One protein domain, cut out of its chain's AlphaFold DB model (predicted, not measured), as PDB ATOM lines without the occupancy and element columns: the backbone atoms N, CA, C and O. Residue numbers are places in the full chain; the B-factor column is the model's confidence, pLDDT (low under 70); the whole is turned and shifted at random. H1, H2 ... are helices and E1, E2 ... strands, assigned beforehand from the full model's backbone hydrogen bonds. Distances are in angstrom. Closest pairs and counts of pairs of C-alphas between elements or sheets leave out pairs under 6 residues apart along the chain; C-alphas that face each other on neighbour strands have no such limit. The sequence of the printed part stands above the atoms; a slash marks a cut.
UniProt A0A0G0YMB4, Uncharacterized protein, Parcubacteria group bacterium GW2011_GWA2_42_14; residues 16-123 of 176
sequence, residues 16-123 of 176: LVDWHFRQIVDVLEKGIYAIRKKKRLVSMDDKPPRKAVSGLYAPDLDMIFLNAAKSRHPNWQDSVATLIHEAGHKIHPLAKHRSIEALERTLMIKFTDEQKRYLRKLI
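AT A GLANCE: This is residues 16 to 123 of the 176 residues of an uncharacterized protein of Parcubacteria group bacterium GW2011_GWA2_42_14 (UniProt A0A0G0YMB4). One helix, H2, runs through the middle of the domain, with a small three-stranded sheet covering one side of it and three helices crossing it on its other sides. H3 crosses H2 away from the sheet, while H1 and H4 run side by side across it; the long link of residues 39 to 54 reaches away from this body, its C-alphas 9 to 24 A from the mean of all C-alphas. The printed part has 108 residues, with four named helices and three named strands in the order H1 E1 E2 E3 H2 H3 H4; the sheet is mixed, in the order E1 E3 E2, and the class is mostly helix. The whole is compact, with a radius of gyration of the C-alphas of 13.3 A and spans of 41 by 30 by 28 A.

HOW THE PARTS SIT: H1, residues 16 to 29, touches H2, residues 76 to 91, with residues 23 to 28 alone; they are about perpendicular at 89 degrees, and the closest C-alphas, of Ile 24 and Ala 87, are 6.0 A apart. E1, residues 35 to 38, is parallel to the inner strand E3, residues 63 to 67, at 38 degrees, with N 36 and O 64 2.8 A apart, within hydrogen-bond range. E2, residues 55 to 58, forms an antiparallel hairpin with E3 at 159 degrees, with N 65 and O 56 at 2.8 A. H2 and the sheet make two layers, a helix on one face of a sheet: H2 is over E3 and E2 at a height over the sheet of 8.6 A, along the strands at 20 degrees to E2 on the local plane. H1 only grazes the sheet with residues 27 to 29. H2 is the hub, touching three helices. H3, residues 97 to 110, touches it at a steep tilt of 51 degrees, opposite ways, with the C-alphas of His 85 and Glu 104 closest at 5.5 A. H4, residues 113 to 122, touches residues 76 to 80 of H2 alone, about perpendicular at 74 degrees; the closest C-alphas, of Val 80 and Arg 120, are 6.0 A apart. H4 touches H1 at a shallow tilt of 16 degrees, the same way, closest at the C-alphas of Leu 28 and Leu 122, 7.2 A. H3 is apart from E1, E2 and E3. Every O i to N i+4 pair is within hydrogen-bond range in H1, H2 and H3, and 5 of 6 are in H4.

IN THESE COORDINATES: H1 begins at C-alpha 16, (644.524, 477.072, 439.301), and is 19.9 A long. E1, E2 and E3 measure 10.0, 9.8 and 13.1 A. H2, 22.4 A long, begins at C-alpha 76, (626.080, 491.579, 433.150). H3 is 19.8 A long, and H4, 14.6 A long, ends at C-alpha 122, (631.347, 485.045, 424.402).

THE WHOLE: The two C-alphas farthest apart, of Leu 16 and Pro 48, are 41.0 A apart. The printed part has no cut, and the link from E1 to E2 is long, with 16 residues. The mean pLDDT of the printed part is 88.7; residues 31 to 34 and 44 to 50 are under 70.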
ATOM      1  N   LEU A  16     645.749 477.860 439.170       96.19
ATOM      2  CA  LEU A  16     644.524 477.072 439.301       96.19
ATOM      3  C   LEU A  16     643.319 477.854 438.778       96.19
ATOM      4  O   LEU A  16     642.490 477.296 438.056       96.19
ATOM      5  N   VAL A  17     643.246 479.148 439.088       96.81
ATOM      6  CA  VAL A  17     642.215 480.047 438.550       96.81
ATOM      7  C   VAL A  17     642.328 480.124 437.028       96.81
ATOM      8  O   VAL A  17     641.337 479.954 436.318       96.81
ATOM      9  N   ASP A  18     643.545 480.268 436.506       97.31
ATOM     10  CA  ASP A  18     643.798 480.332 435.066       97.31
ATOM     11  C   ASP A  18     643.545 478.990 434.371       97.31
ATOM     12  O   ASP A  18     643.165 478.946 433.200       97.31
ATOM     13  N   TRP A  19     643.746 477.866 435.064       96.62
ATOM     14  CA  TRP A  19     643.336 476.557 434.562       96.62
ATOM     15  C   TRP A  19     641.814 476.483 434.388       96.62
ATOM     16  O   TRP A  19     641.375 476.176 433.281       96.62
ATOM     17  N   HIS A  20     641.027 476.862 435.402       97.12
ATOM     18  CA  HIS A  20     639.562 476.891 435.295       97.12
ATOM     19  C   HIS A  20     639.087 477.852 434.203       97.12
ATOM     20  O   HIS A  20     638.238 477.492 433.393       97.12
ATOM     21  N   PHE A  21     639.673 479.050 434.131       97.50
ATOM     22  CA  PHE A  21     639.343 480.024 433.095       97.50
ATOM     23  C   PHE A  21     639.552 479.450 431.687       97.50
ATOM     24  O   PHE A  21     638.665 479.553 430.843       97.50
ATOM     25  N   ARG A  22     640.685 478.774 431.445       96.00
ATOM     26  CA  ARG A  22     640.953 478.095 430.166       96.00
ATOM     27  C   ARG A  22     639.956 476.983 429.871       96.00
ATOM     28  O   ARG A  22     639.500 476.907 428.740       96.00
ATOM     29  N   GLN A  23     639.599 476.152 430.854       95.06
ATOM     30  CA  GLN A  23     638.603 475.094 430.644       95.06
ATOM     31  C   GLN A  23     637.242 475.671 430.242       95.06
ATOM     32  O   GLN A  23     636.610 475.171 429.314       95.06
ATOM     33  N   ILE A  24     636.821 476.761 430.890       94.44
ATOM     34  CA  ILE A  24     635.583 477.461 430.539       94.44
ATOM     35  C   ILE A  24     635.679 478.006 429.113       94.44
ATOM     36  O   ILE A  24     634.814 477.707 428.300       94.44
ATOM     37  N   VAL A  25     636.733 478.749 428.769       93.25
ATOM     38  CA  VAL A  25     636.897 479.289 427.408       93.25
ATOM     39  C   VAL A  25     636.903 478.173 426.360       93.25
ATOM     40  O   VAL A  25     636.186 478.278 425.370       93.25
ATOM     41  N   ASP A  26     637.618 477.077 426.607       90.56
ATOM     42  CA  ASP A  26     637.661 475.919 425.714       90.56
ATOM     43  C   ASP A  26     636.268 475.324 425.468       90.56
ATOM     44  O   ASP A  26     635.928 475.002 424.328       90.56
ATOM     45  N   VAL A  27     635.453 475.195 426.518       89.12
ATOM     46  CA  VAL A  27     634.067 474.721 426.420       89.12
ATOM     47  C   VAL A  27     633.207 475.657 425.570       89.12
ATOM     48  O   VAL A  27     632.376 475.187 424.790       89.12
ATOM     49  N   LEU A  28     633.402 476.967 425.715       87.25
ATOM     50  CA  LEU A  28     632.587 477.978 425.045       87.25
ATOM     51  C   LEU A  28     633.014 478.232 423.592       87.25
ATOM     52  O   LEU A  28     632.160 478.513 422.757       87.25
ATOM     53  N   GLU A  29     634.305 478.127 423.269       83.00
ATOM     54  CA  GLU A  29     634.833 478.389 421.922       83.00
ATOM     55  C   GLU A  29     634.766 477.172 420.991       83.00
ATOM     56  O   GLU A  29     634.589 477.337 419.783       83.00
ATOM     57  N   LYS A  30     634.893 475.943 421.517       73.38
ATOM     58  CA  LYS A  30     634.859 474.721 420.687       73.38
ATOM     59  C   LYS A  30     633.465 474.408 420.134       73.38
ATOM     60  O   LYS A  30     633.362 473.682 419.149       73.38
ATOM     61  N   GLY A  31     632.403 474.981 420.703       62.31
ATOM     62  CA  GLY A  31     631.054 474.899 420.150       62.31
ATOM     63  C   GLY A  31     630.641 476.219 419.504       62.31
ATOM     64  O   GLY A  31     630.256 477.155 420.195       62.31
ATOM     65  N   ILE A  32     630.635 476.275 418.167       50.91
ATOM     66  CA  ILE A  32     630.238 477.459 417.366       50.91
ATOM     67  C   ILE A  32     628.817 477.973 417.733       50.91
ATOM     68  O   ILE A  32     628.481 479.126 417.470       50.91
ATOM     69  N   TYR A  33     628.005 477.151 418.412       56.66
ATOM     70  CA  TYR A  33     626.649 477.455 418.891       56.66
ATOM     71  C   TYR A  33     626.419 477.116 420.377       56.66
ATOM     72  O   TYR A  33     625.271 476.930 420.783       56.66
ATOM     73  N   ALA A  34     627.488 477.020 421.177       68.50
ATOM     74  CA  ALA A  34     627.436 476.493 422.543       68.50
ATOM     75  C   ALA A  34     626.584 477.326 423.502       68.50
ATOM     76  O   ALA A  34     626.131 476.790 424.499       68.50
ATOM     77  N   ILE A  35     626.358 478.615 423.236       80.88
ATOM     78  CA  ILE A  35     625.576 479.482 424.122       80.88
ATOM     79  C   ILE A  35     624.373 480.031 423.362       80.88
ATOM     80  O   ILE A  35     624.512 480.574 422.266       80.88
ATOM     81  N   ARG A  36     623.184 479.962 423.966       85.56
ATOM     82  CA  ARG A  36     621.955 480.572 423.444       85.56
ATOM     83  C   ARG A  36     621.234 481.365 424.519       85.56
ATOM     84  O   ARG A  36     621.151 480.939 425.661       85.56
ATOM     85  N   LYS A  37     620.651 482.502 424.139       85.81
ATOM     86  CA  LYS A  37     619.744 483.265 425.005       85.81
ATOM     87  C   LYS A  37     618.293 482.948 424.675       85.81
ATOM     88  O   LYS A  37     617.877 483.149 423.534       85.81
ATOM     89  N   LYS A  38     617.518 482.507 425.668       85.00
ATOM     90  CA  LYS A  38     616.081 482.219 425.540       85.00
ATOM     91  C   LYS A  38     615.292 483.113 426.492       85.00
ATOM     92  O   LYS A  38     615.601 483.185 427.676       85.00
ATOM     93  N   LYS A  39     614.249 483.782 425.988       78.69
ATOM     94  CA  LYS A  39     613.421 484.712 426.783       78.69
ATOM     95  C   LYS A  39     612.737 484.041 427.977       78.69
ATOM     96  O   LYS A  39     612.515 484.674 429.004       78.69
ATOM     97  N   ARG A  40     612.379 482.765 427.832       79.69
ATOM     98  CA  ARG A  40     611.755 481.969 428.887       79.69
ATOM     99  C   ARG A  40     612.438 480.612 428.958       79.69
ATOM    100  O   ARG A  40     612.186 479.743 428.125       79.69
ATOM    101  N   LEU A  41     613.307 480.470 429.949       83.38
ATOM    102  CA  LEU A  41     613.928 479.208 430.318       83.38
ATOM    103  C   LEU A  41     613.239 478.711 431.590       83.38
ATOM    104  O   LEU A  41     613.186 479.442 432.579       83.38
ATOM    105  N   VAL A  42     612.637 477.526 431.536       80.50
ATOM    106  CA  VAL A  42     611.855 476.931 432.633       80.50
ATOM    107  C   VAL A  42     612.467 475.577 432.950       80.50
ATOM    108  O   VAL A  42     612.819 474.856 432.019       80.50
ATOM    109  N   SER A  43     612.598 475.251 434.237       72.81
ATOM    110  CA  SER A  43     612.987 473.899 434.635       72.81
ATOM    111  C   SER A  43     611.891 472.909 434.246       72.81
ATOM    112  O   SER A  43     610.712 473.167 434.500       72.81
ATOM    113  N   MET A  44     612.282 471.790 433.636       68.00
ATOM    114  CA  MET A  44     611.375 470.675 433.339       68.00
ATOM    115  C   MET A  44     611.231 469.712 434.526       68.00
ATOM    116  O   MET A  44     610.343 468.862 434.507       68.00
ATOM    117  N   ASP A  45     612.066 469.868 435.558       66.56
ATOM    118  CA  ASP A  45     612.067 469.004 436.745       66.56
ATOM    119  C   ASP A  45     610.900 469.323 437.690       66.56
ATOM    120  O   ASP A  45     610.415 468.454 438.415       66.56
ATOM    121  N   ASP A  46     610.399 470.561 437.650       61.03
ATOM    122  CA  ASP A  46     609.212 470.959 438.398       61.03
ATOM    123  C   ASP A  46     607.950 470.476 437.668       61.03
ATOM    124  O   ASP A  46     607.729 470.800 436.500       61.03
ATOM    125  N   LYS A  47     607.068 469.742 438.359       63.00
ATOM    126  CA  LYS A  47     605.735 469.384 437.850       63.00
ATOM    127  C   LYS A  47     604.647 470.098 438.661       63.00
ATOM    128  O   LYS A  47     604.459 469.761 439.828       63.00
ATOM    129  N   PRO A  48     603.891 471.044 438.067       65.12
ATOM    130  CA  PRO A  48     604.023 471.581 436.705       65.12
ATOM    131  C   PRO A  48     605.227 472.537 436.551       65.12
ATOM    132  O   PRO A  48     605.572 473.233 437.510       65.12
ATOM    133  N   PRO A  49     605.811 472.655 435.341       65.25
ATOM    134  CA  PRO A  49     606.994 473.477 435.098       65.25
ATOM    135  C   PRO A  49     606.632 474.956 435.219       65.25
ATOM    136  O   PRO A  49     606.087 475.583 434.307       65.25
ATOM    137  N   ARG A  50     606.885 475.519 436.401       66.81
ATOM    138  CA  ARG A  50     606.536 476.909 436.732       66.81
ATOM    139  C   ARG A  50     607.758 477.771 437.002       66.81
ATOM    140  O   ARG A  50     607.687 478.988 436.820       66.81
ATOM    141  N   LYS A  51     608.883 477.177 437.403       77.31
ATOM    142  CA  LYS A  51     610.044 477.942 437.845       77.31
ATOM    143  C   LYS A  51     610.935 478.307 436.667       77.31
ATOM    144  O   LYS A  51     611.577 477.463 436.046       77.31
ATOM    145  N   ALA A  52     610.972 479.600 436.363       82.75
ATOM    146  CA  ALA A  52     611.977 480.122 435.453       82.75
ATOM    147  C   ALA A  52     613.372 479.969 436.080       82.75
ATOM    148  O   ALA A  52     613.567 480.340 437.240       82.75
ATOM    149  N   VAL A  53     614.323 479.458 435.305       87.88
ATOM    150  CA  VAL A  53     615.724 479.273 435.709       87.88
ATOM    151  C   VAL A  53     616.614 480.303 435.023       87.88
ATOM    152  O   VAL A  53     616.231 480.873 433.998       87.88
ATOM    153  N   SER A  54     617.775 480.586 435.610       89.88
ATOM    154  CA  SER A  54     618.730 481.564 435.072       89.88
ATOM    155  C   SER A  54     619.565 480.988 433.927       89.88
ATOM    156  O   SER A  54     619.846 481.706 432.966       89.88
ATOM    157  N   GLY A  55     619.900 479.701 434.000       91.94
ATOM    158  CA  GLY A  55     620.659 478.960 432.999       91.94
ATOM    159  C   GLY A  55     620.227 477.495 432.928       91.94
ATOM    160  O   GLY A  55     619.424 477.044 433.749       91.94
ATOM    161  N   LEU A  56     620.680 476.809 431.881       91.50
ATOM    162  CA  LEU A  56     620.525 475.369 431.690       91.50
ATOM    163  C   LEU A  56     621.608 474.862 430.738       91.50
ATOM    164  O   LEU A  56     621.604 475.219 429.559       91.50
ATOM    165  N   TYR A  57     622.482 473.984 431.206       91.12
ATOM    166  CA  TYR A  57     623.243 473.104 430.329       91.12
ATOM    167  C   TYR A  57     622.373 471.918 429.888       91.12
ATOM    168  O   TYR A  57     621.805 471.214 430.719       91.12
ATOM    169  N   ALA A  58     622.258 471.705 428.576       87.56
ATOM    170  CA  ALA A  58     621.563 470.578 427.962       87.56
ATOM    171  C   ALA A  58     622.598 469.614 427.351       87.56
ATOM    172  O   ALA A  58     623.066 469.873 426.235       87.56
ATOM    173  N   PRO A  59     622.956 468.514 428.046       86.00
ATOM    174  CA  PRO A  59     623.986 467.579 427.593       86.00
ATOM    175  C   PRO A  59     623.693 466.979 426.214       86.00
ATOM    176  O   PRO A  59     624.590 466.908 425.380       86.00
ATOM    177  N   ASP A  60     622.428 466.645 425.932       85.44
ATOM    178  CA  ASP A  60     622.005 466.021 424.666       85.44
ATOM    179  C   ASP A  60     622.235 466.907 423.436       85.44
ATOM    180  O   ASP A  60     622.397 466.420 422.317       85.44
ATOM    181  N   LEU A  61     622.214 468.225 423.638       82.62
ATOM    182  CA  LEU A  61     622.430 469.216 422.584       82.62
ATOM    183  C   LEU A  61     623.855 469.771 422.605       82.62
ATOM    184  O   LEU A  61     624.222 470.528 421.710       82.62
ATOM    185  N   ASP A  62     624.621 469.438 423.643       85.56
ATOM    186  CA  ASP A  62     625.870 470.085 424.021       85.56
ATOM    187  C   ASP A  62     625.781 471.628 424.016       85.56
ATOM    188  O   ASP A  62     626.659 472.339 423.521       85.56
ATOM    189  N   MET A  63     624.676 472.159 424.558       88.31
ATOM    190  CA  MET A  63     624.360 473.594 424.555       88.31
ATOM    191  C   MET A  63     624.097 474.137 425.957       88.31
ATOM    192  O   MET A  63     623.432 473.515 426.778       88.31
ATOM    193  N   ILE A  64     624.560 475.358 426.192       91.12
ATOM    194  CA  ILE A  64     624.258 476.198 427.344       91.12
ATOM    195  C   ILE A  64     623.177 477.201 426.941       91.12
ATOM    196  O   ILE A  64     623.340 478.009 426.025       91.12
ATOM    197  N   PHE A  65     622.074 477.197 427.672       91.06
ATOM    198  CA  PHE A  65     621.024 478.194 427.570       91.06
ATOM    199  C   PHE A  65     621.144 479.182 428.723       91.06
ATOM    200  O   PHE A  65     621.246 478.797 429.881       91.06
ATOM    201  N   LEU A  66     621.082 480.469 428.405       91.88
ATOM    202  CA  LEU A  66     620.969 481.558 429.364       91.88
ATOM    203  C   LEU A  66     619.585 482.186 429.239       91.88
ATOM    204  O   LEU A  66     619.065 482.387 428.135       91.88
ATOM    205  N   ASN A  67     618.987 482.535 430.368       90.75
ATOM    206  CA  ASN A  67     617.741 483.277 430.375       90.75
ATOM    207  C   ASN A  67     617.993 484.727 429.946       90.75
ATOM    208  O   ASN A  67     618.846 485.405 430.503       90.75
ATOM    209  N   ALA A  68     617.262 485.219 428.948       87.19
ATOM    210  CA  ALA A  68     617.417 486.596 428.476       87.19
ATOM    211  C   ALA A  68     616.678 487.626 429.352       87.19
ATOM    212  O   ALA A  68     616.874 488.832 429.194       87.19
ATOM    213  N   ALA A  69     615.800 487.181 430.257       85.62
ATOM    214  CA  ALA A  69     615.008 488.075 431.086       85.62
ATOM    215  C   ALA A  69     615.892 488.864 432.067       85.62
ATOM    216  O   ALA A  69     616.567 488.285 432.919       85.62
ATOM    217  N   LYS A  70     615.800 490.201 432.025       82.50
ATOM    218  CA  LYS A  70     616.502 491.097 432.967       82.50
ATOM    219  C   LYS A  70     616.178 490.818 434.437       82.50
ATOM    220  O   LYS A  70     617.002 491.081 435.296       82.50
ATOM    221  N   SER A  71     615.002 490.265 434.743       85.69
ATOM    222  CA  SER A  71     614.656 489.852 436.110       85.69
ATOM    223  C   SER A  71     615.505 488.684 436.627       85.69
ATOM    224  O   SER A  71     615.545 488.453 437.830       85.69
ATOM    225  N   ARG A  72     616.168 487.937 435.735       87.12
ATOM    226  CA  ARG A  72     617.099 486.851 436.073       87.12
ATOM    227  C   ARG A  72     618.552 487.285 436.016       87.12
ATOM    228  O   ARG A  72     619.335 486.810 436.828       87.12
ATOM    229  N   HIS A  73     618.882 488.210 435.116       88.81
ATOM    230  CA  HIS A  73     620.194 488.854 435.059       88.81
ATOM    231  C   HIS A  73     620.050 490.380 435.103       88.81
ATOM    232  O   HIS A  73     620.074 491.026 434.049       88.81
ATOM    233  N   PRO A  74     619.859 490.966 436.302       88.38
ATOM    234  CA  PRO A  74     619.809 492.416 436.480       88.38
ATOM    235  C   PRO A  74     621.033 493.138 435.915       88.38
ATOM    236  O   PRO A  74     620.912 494.230 435.356       88.38
ATOM    237  N   ASN A  75     622.210 492.524 436.034       93.12
ATOM    238  CA  ASN A  75     623.461 493.059 435.527       93.12
ATOM    239  C   ASN A  75     624.242 492.008 434.710       93.12
ATOM    240  O   ASN A  75     623.918 490.821 434.662       93.12
ATOM    241  N   TRP A  76     625.291 492.457 434.018       92.38
ATOM    242  CA  TRP A  76     626.080 491.579 433.150       92.38
ATOM    243  C   TRP A  76     626.913 490.548 433.925       92.38
ATOM    244  O   TRP A  76     627.260 489.515 433.351       92.38
ATOM    245  N   GLN A  77     627.252 490.821 435.190       95.44
ATOM    246  CA  GLN A  77     627.996 489.890 436.035       95.44
ATOM    247  C   GLN A  77     627.124 488.680 436.372       95.44
ATOM    248  O   GLN A  77     627.640 487.571 436.350       95.44
ATOM    249  N   ASP A  78     625.813 488.861 436.551       94.88
ATOM    250  CA  ASP A  78     624.871 487.758 436.784       94.88
ATOM    251  C   ASP A  78     624.820 486.791 435.589       94.88
ATOM    252  O   ASP A  78     624.812 485.569 435.756       94.88
ATOM    253  N   SER A  79     624.837 487.323 434.359       93.38
ATOM    254  CA  SER A  79     624.908 486.489 433.152       93.38
ATOM    255  C   SER A  79     626.239 485.742 433.045       93.38
ATOM    256  O   SER A  79     626.260 484.609 432.572       93.38
ATOM    257  N   VAL A  80     627.348 486.358 433.471       95.81
ATOM    258  CA  VAL A  80     628.667 485.704 433.497       95.81
ATOM    259  C   VAL A  80     628.729 484.635 434.585       95.81
ATOM    260  O   VAL A  80     629.219 483.546 434.314       95.81
ATOM    261  N   ALA A  81     628.187 484.901 435.773       97.19
ATOM    262  CA  ALA A  81     628.088 483.932 436.859       97.19
ATOM    263  C   ALA A  81     627.279 482.703 436.418       97.19
ATOM    264  O   ALA A  81     627.762 481.577 436.495       97.19
ATOM    265  N   THR A  82     626.120 482.932 435.794       96.19
ATOM    266  CA  THR A  82     625.309 481.854 435.209       96.19
ATOM    267  C   THR A  82     626.082 481.084 434.133       96.19
ATOM    268  O   THR A  82     626.049 479.861 434.104       96.19
ATOM    269  N   LEU A  83     626.819 481.769 433.255       95.56
ATOM    270  CA  LEU A  83     627.632 481.101 432.234       95.56
ATOM    271  C   LEU A  83     628.714 480.199 432.848       95.56
ATOM    272  O   LEU A  83     628.923 479.090 432.364       95.56
ATOM    273  N   ILE A  84     629.389 480.667 433.903       96.69
ATOM    274  CA  ILE A  84     630.385 479.886 434.648       96.69
ATOM    275  C   ILE A  84     629.723 478.660 435.283       96.69
ATOM    276  O   ILE A  84     630.279 477.569 435.193       96.69
ATOM    277  N   HIS A  85     628.536 478.827 435.869       97.25
ATOM    278  CA  HIS A  85     627.762 477.740 436.465       97.25
ATOM    279  C   HIS A  85     627.458 476.634 435.446       97.25
ATOM    280  O   HIS A  85     627.807 475.473 435.657       97.25
ATOM    281  N   GLU A  86     626.860 476.993 434.307       95.56
ATOM    282  CA  GLU A  86     626.485 476.009 433.286       95.56
ATOM    283  C   GLU A  86     627.708 475.370 432.615       95.56
ATOM    284  O   GLU A  86     627.720 474.167 432.353       95.56
ATOM    285  N   ALA A  87     628.782 476.137 432.390       95.00
ATOM    286  CA  ALA A  87     630.050 475.575 431.930       95.00
ATOM    287  C   ALA A  87     630.640 474.598 432.962       95.00
ATOM    288  O   ALA A  87     631.229 473.589 432.580       95.00
ATOM    289  N   GLY A  88     630.442 474.853 434.258       95.31
ATOM    290  CA  GLY A  88     630.840 473.967 435.347       95.31
ATOM    291  C   GLY A  88     630.202 472.582 435.253       95.31
ATOM    292  O   GLY A  88     630.918 471.591 435.390       95.31
ATOM    293  N   HIS A  89     628.905 472.494 434.933       94.25
ATOM    294  CA  HIS A  89     628.228 471.204 434.699       94.25
ATOM    295  C   HIS A  89     628.840 470.429 433.531       94.25
ATOM    296  O   HIS A  89     628.979 469.211 433.607       94.25
ATOM    297  N   LYS A  90     629.266 471.126 432.472       92.94
ATOM    298  CA  LYS A  90     629.942 470.495 431.329       92.94
ATOM    299  C   LYS A  90     631.367 470.035 431.656       92.94
ATOM    300  O   LYS A  90     631.769 468.956 431.233       92.94
ATOM    301  N   ILE A  91     632.137 470.836 432.395       93.81
ATOM    302  CA  ILE A  91     633.524 470.505 432.775       93.81
ATOM    303  C   ILE A  91     633.552 469.384 433.825       93.81
ATOM    304  O   ILE A  91     634.448 468.540 433.813       93.81
ATOM    305  N   HIS A  92     632.569 469.357 434.726       94.88
ATOM    306  CA  HIS A  92     632.496 468.424 435.846       94.88
ATOM    307  C   HIS A  92     631.143 467.688 435.877       94.88
ATOM    308  O   HIS A  92     630.360 467.887 436.806       94.88
ATOM    309  N   PRO A  93     630.871 466.782 434.921       92.19
ATOM    310  CA  PRO A  93     629.561 466.134 434.779       92.19
ATOM    311  C   PRO A  93     629.162 465.247 435.970       92.19
ATOM    312  O   PRO A  93     627.990 464.939 436.150       92.19
ATOM    313  N   LEU A  94     630.129 464.834 436.795       94.75
ATOM    314  CA  LEU A  94     629.897 464.027 437.999       94.75
ATOM    315  C   LEU A  94     629.777 464.872 439.278       94.75
ATOM    316  O   LEU A  94     629.517 464.332 440.356       94.75
ATOM    317  N   ALA A  95     630.011 466.184 439.200       94.00
ATOM    318  CA  ALA A  95     629.925 467.053 440.363       94.00
ATOM    319  C   ALA A  95     628.463 467.329 440.728       94.00
ATOM    320  O   ALA A  95     627.600 467.544 439.881       94.00
ATOM    321  N   LYS A  96     628.181 467.371 442.032       94.81
ATOM    322  CA  LYS A  96     626.858 467.758 442.532       94.81
ATOM    323  C   LYS A  96     626.611 469.240 442.244       94.81
ATOM    324  O   LYS A  96     627.526 470.050 442.373       94.81
ATOM    325  N   HIS A  97     625.354 469.616 442.001       92.06
ATOM    326  CA  HIS A  97     624.959 471.008 441.743       92.06
ATOM    327  C   HIS A  97     625.493 471.998 442.793       92.06
ATOM    328  O   HIS A  97     626.080 473.017 442.447       92.06
ATOM    329  N   ARG A  98     625.416 471.646 444.085       95.31
ATOM    330  CA  ARG A  98     625.957 472.469 445.185       95.31
ATOM    331  C   ARG A  98     627.470 472.710 445.080       95.31
ATOM    332  O   ARG A  98     627.952 473.761 445.491       95.31
ATOM    333  N   SER A  99     628.225 471.744 444.560       96.69
ATOM    334  CA  SER A  99     629.667 471.891 444.336       96.69
ATOM    335  C   SER A  99     629.949 472.848 443.179       96.69
ATOM    336  O   SER A  99     630.867 473.658 443.280       96.69
ATOM    337  N   ILE A 100     629.128 472.803 442.126       97.12
ATOM    338  CA  ILE A 100     629.199 473.753 441.010       97.12
ATOM    339  C   ILE A 100     628.853 475.172 441.473       97.12
ATOM    340  O   ILE A 100     629.601 476.093 441.163       97.12
ATOM    341  N   GLU A 101     627.814 475.356 442.295       96.50
ATOM    342  CA  GLU A 101     627.506 476.666 442.896       96.50
ATOM    343  C   GLU A 101     628.671 477.217 443.731       96.50
ATOM    344  O   GLU A 101     628.976 478.410 443.691       96.50
ATOM    345  N   ALA A 102     629.318 476.362 444.528       97.19
ATOM    346  CA  ALA A 102     630.462 476.777 445.332       97.19
ATOM    347  C   ALA A 102     631.628 477.219 444.434       97.19
ATOM    348  O   ALA A 102     632.204 478.284 444.659       97.19
ATOM    349  N   LEU A 103     631.926 476.438 443.391       96.81
ATOM    350  CA  LEU A 103     632.961 476.756 442.412       96.81
ATOM    351  C   LEU A 103     632.661 478.069 441.680       96.81
ATOM    352  O   LEU A 103     633.535 478.925 441.591       96.81
ATOM    353  N   GLU A 104     631.430 478.261 441.210       97.50
ATOM    354  CA  GLU A 104     630.962 479.494 440.570       97.50
ATOM    355  C   GLU A 104     631.242 480.718 441.448       97.50
ATOM    356  O   GLU A 104     631.881 481.669 440.994       97.50
ATOM    357  N   ARG A 105     630.829 480.682 442.722       97.69
ATOM    358  CA  ARG A 105     631.053 481.787 443.668       97.69
ATOM    359  C   ARG A 105     632.542 482.064 443.858       97.69
ATOM    360  O   ARG A 105     632.960 483.221 443.813       97.69
ATOM    361  N   THR A 106     633.353 481.021 444.030       97.81
ATOM    362  CA  THR A 106     634.807 481.166 444.168       97.81
ATOM    363  C   THR A 106     635.433 481.780 442.918       97.81
ATOM    364  O   THR A 106     636.215 482.724 443.032       97.81
ATOM    365  N   LEU A 107     635.074 481.303 441.725       97.75
ATOM    366  CA  LEU A 107     635.606 481.820 440.464       97.75
ATOM    367  C   LEU A 107     635.139 483.253 440.195       97.75
ATOM    368  O   LEU A 107     635.937 484.070 439.753       97.75
ATOM    369  N   MET A 108     633.899 483.611 440.532       97.81
ATOM    370  CA  MET A 108     633.421 484.992 440.412       97.81
ATOM    371  C   MET A 108     634.186 485.968 441.312       97.81
ATOM    372  O   MET A 108     634.374 487.123 440.932       97.81
ATOM    373  N   ILE A 109     634.678 485.523 442.469       97.75
ATOM    374  CA  ILE A 109     635.545 486.338 443.333       97.75
ATOM    375  C   ILE A 109     636.970 486.398 442.769       97.75
ATOM    376  O   ILE A 109     637.580 487.464 442.753       97.75
ATOM    377  N   LYS A 110     637.502 485.262 442.303       97.94
ATOM    378  CA  LYS A 110     638.911 485.121 441.904       97.94
ATOM    379  C   LYS A 110     639.221 485.595 440.485       97.94
ATOM    380  O   LYS A 110     640.354 485.987 440.224       97.94
ATOM    381  N   PHE A 111     638.253 485.575 439.575       98.06
ATOM    382  CA  PHE A 111     638.452 486.065 438.217       98.06
ATOM    383  C   PHE A 111     638.676 487.568 438.202       98.06
ATOM    384  O   PHE A 111     637.924 488.345 438.804       98.06
ATOM    385  N   THR A 112     639.680 487.971 437.428       98.00
ATOM    386  CA  THR A 112     639.944 489.381 437.162       98.00
ATOM    387  C   THR A 112     638.807 489.988 436.344       98.00
ATOM    388  O   THR A 112     638.071 489.297 435.629       98.00
ATOM    389  N   ASP A 113     638.680 491.311 436.383       97.50
ATOM    390  CA  ASP A 113     637.703 492.010 435.546       97.50
ATOM    391  C   ASP A 113     637.956 491.797 434.053       97.50
ATOM    392  O   ASP A 113     637.029 491.836 433.246       97.50
ATOM    393  N   GLU A 114     639.207 491.568 433.654       97.00
ATOM    394  CA  GLU A 114     639.542 491.240 432.272       97.00
ATOM    395  C   GLU A 114     639.030 489.849 431.878       97.00
ATOM    396  O   GLU A 114     638.389 489.717 430.835       97.00
ATOM    397  N   GLN A 115     639.200 488.841 432.741       97.31
ATOM    398  CA  GLN A 115     638.643 487.498 432.544       97.31
ATOM    399  C   GLN A 115     637.111 487.529 432.483       97.31
ATOM    400  O   GLN A 115     636.513 487.006 431.542       97.31
ATOM    401  N   LYS A 116     636.457 488.234 433.411       97.69
ATOM    402  CA  LYS A 116     634.993 488.405 433.412       97.69
ATOM    403  C   LYS A 116     634.497 489.109 432.146       97.69
ATOM    404  O   LYS A 116     633.518 488.679 431.533       97.69
ATOM    405  N   ARG A 117     635.185 490.173 431.710       96.00
ATOM    406  CA  ARG A 117     634.871 490.876 430.453       96.00
ATOM    407  C   ARG A 117     635.099 489.998 429.229       96.00
ATOM    408  O   ARG A 117     634.344 490.123 428.269       96.00
ATOM    409  N   TYR A 118     636.098 489.120 429.252       95.19
ATOM    410  CA  TYR A 118     636.330 488.154 428.186       95.19
ATOM    411  C   TYR A 118     635.153 487.180 428.067       95.19
ATOM    412  O   TYR A 118     634.557 487.086 426.997       95.19
ATOM    413  N   LEU A 119     634.731 486.554 429.172       94.25
ATOM    414  CA  LEU A 119     633.570 485.652 429.183       94.25
ATOM    415  C   LEU A 119     632.295 486.351 428.710       94.25
ATOM    416  O   LEU A 119     631.542 485.801 427.911       94.25
ATOM    417  N   ARG A 120     632.079 487.605 429.127       93.19
ATOM    418  CA  ARG A 120     630.942 488.408 428.663       93.19
ATOM    419  C   ARG A 120     630.893 488.529 427.135       93.19
ATOM    420  O   ARG A 120     629.797 488.529 426.580       93.19
ATOM    421  N   LYS A 121     632.038 488.651 426.453       91.31
ATOM    422  CA  LYS A 121     632.094 488.767 424.982       91.31
ATOM    423  C   LYS A 121     631.649 487.486 424.277       91.31
ATOM    424  O   LYS A 121     631.170 487.573 423.152       91.31
ATOM    425  N   LEU A 122     631.785 486.335 424.935       89.62
ATOM    426  CA  LEU A 122     631.347 485.045 424.402       89.62
ATOM    427  C   LEU A 122     629.822 484.886 424.469       89.62
ATOM    428  O   LEU A 122     629.248 484.130 423.694       89.62
ATOM    429  N   ILE A 123     629.143 485.628 425.349       89.00
ATOM    430  CA  ILE A 123     627.685 485.585 425.466       89.00
ATOM    431  C   ILE A 123     627.041 486.246 424.232       89.00
ATOM    432  O   ILE A 123     627.266 487.440 423.989       89.00
TER     433      ILE A 123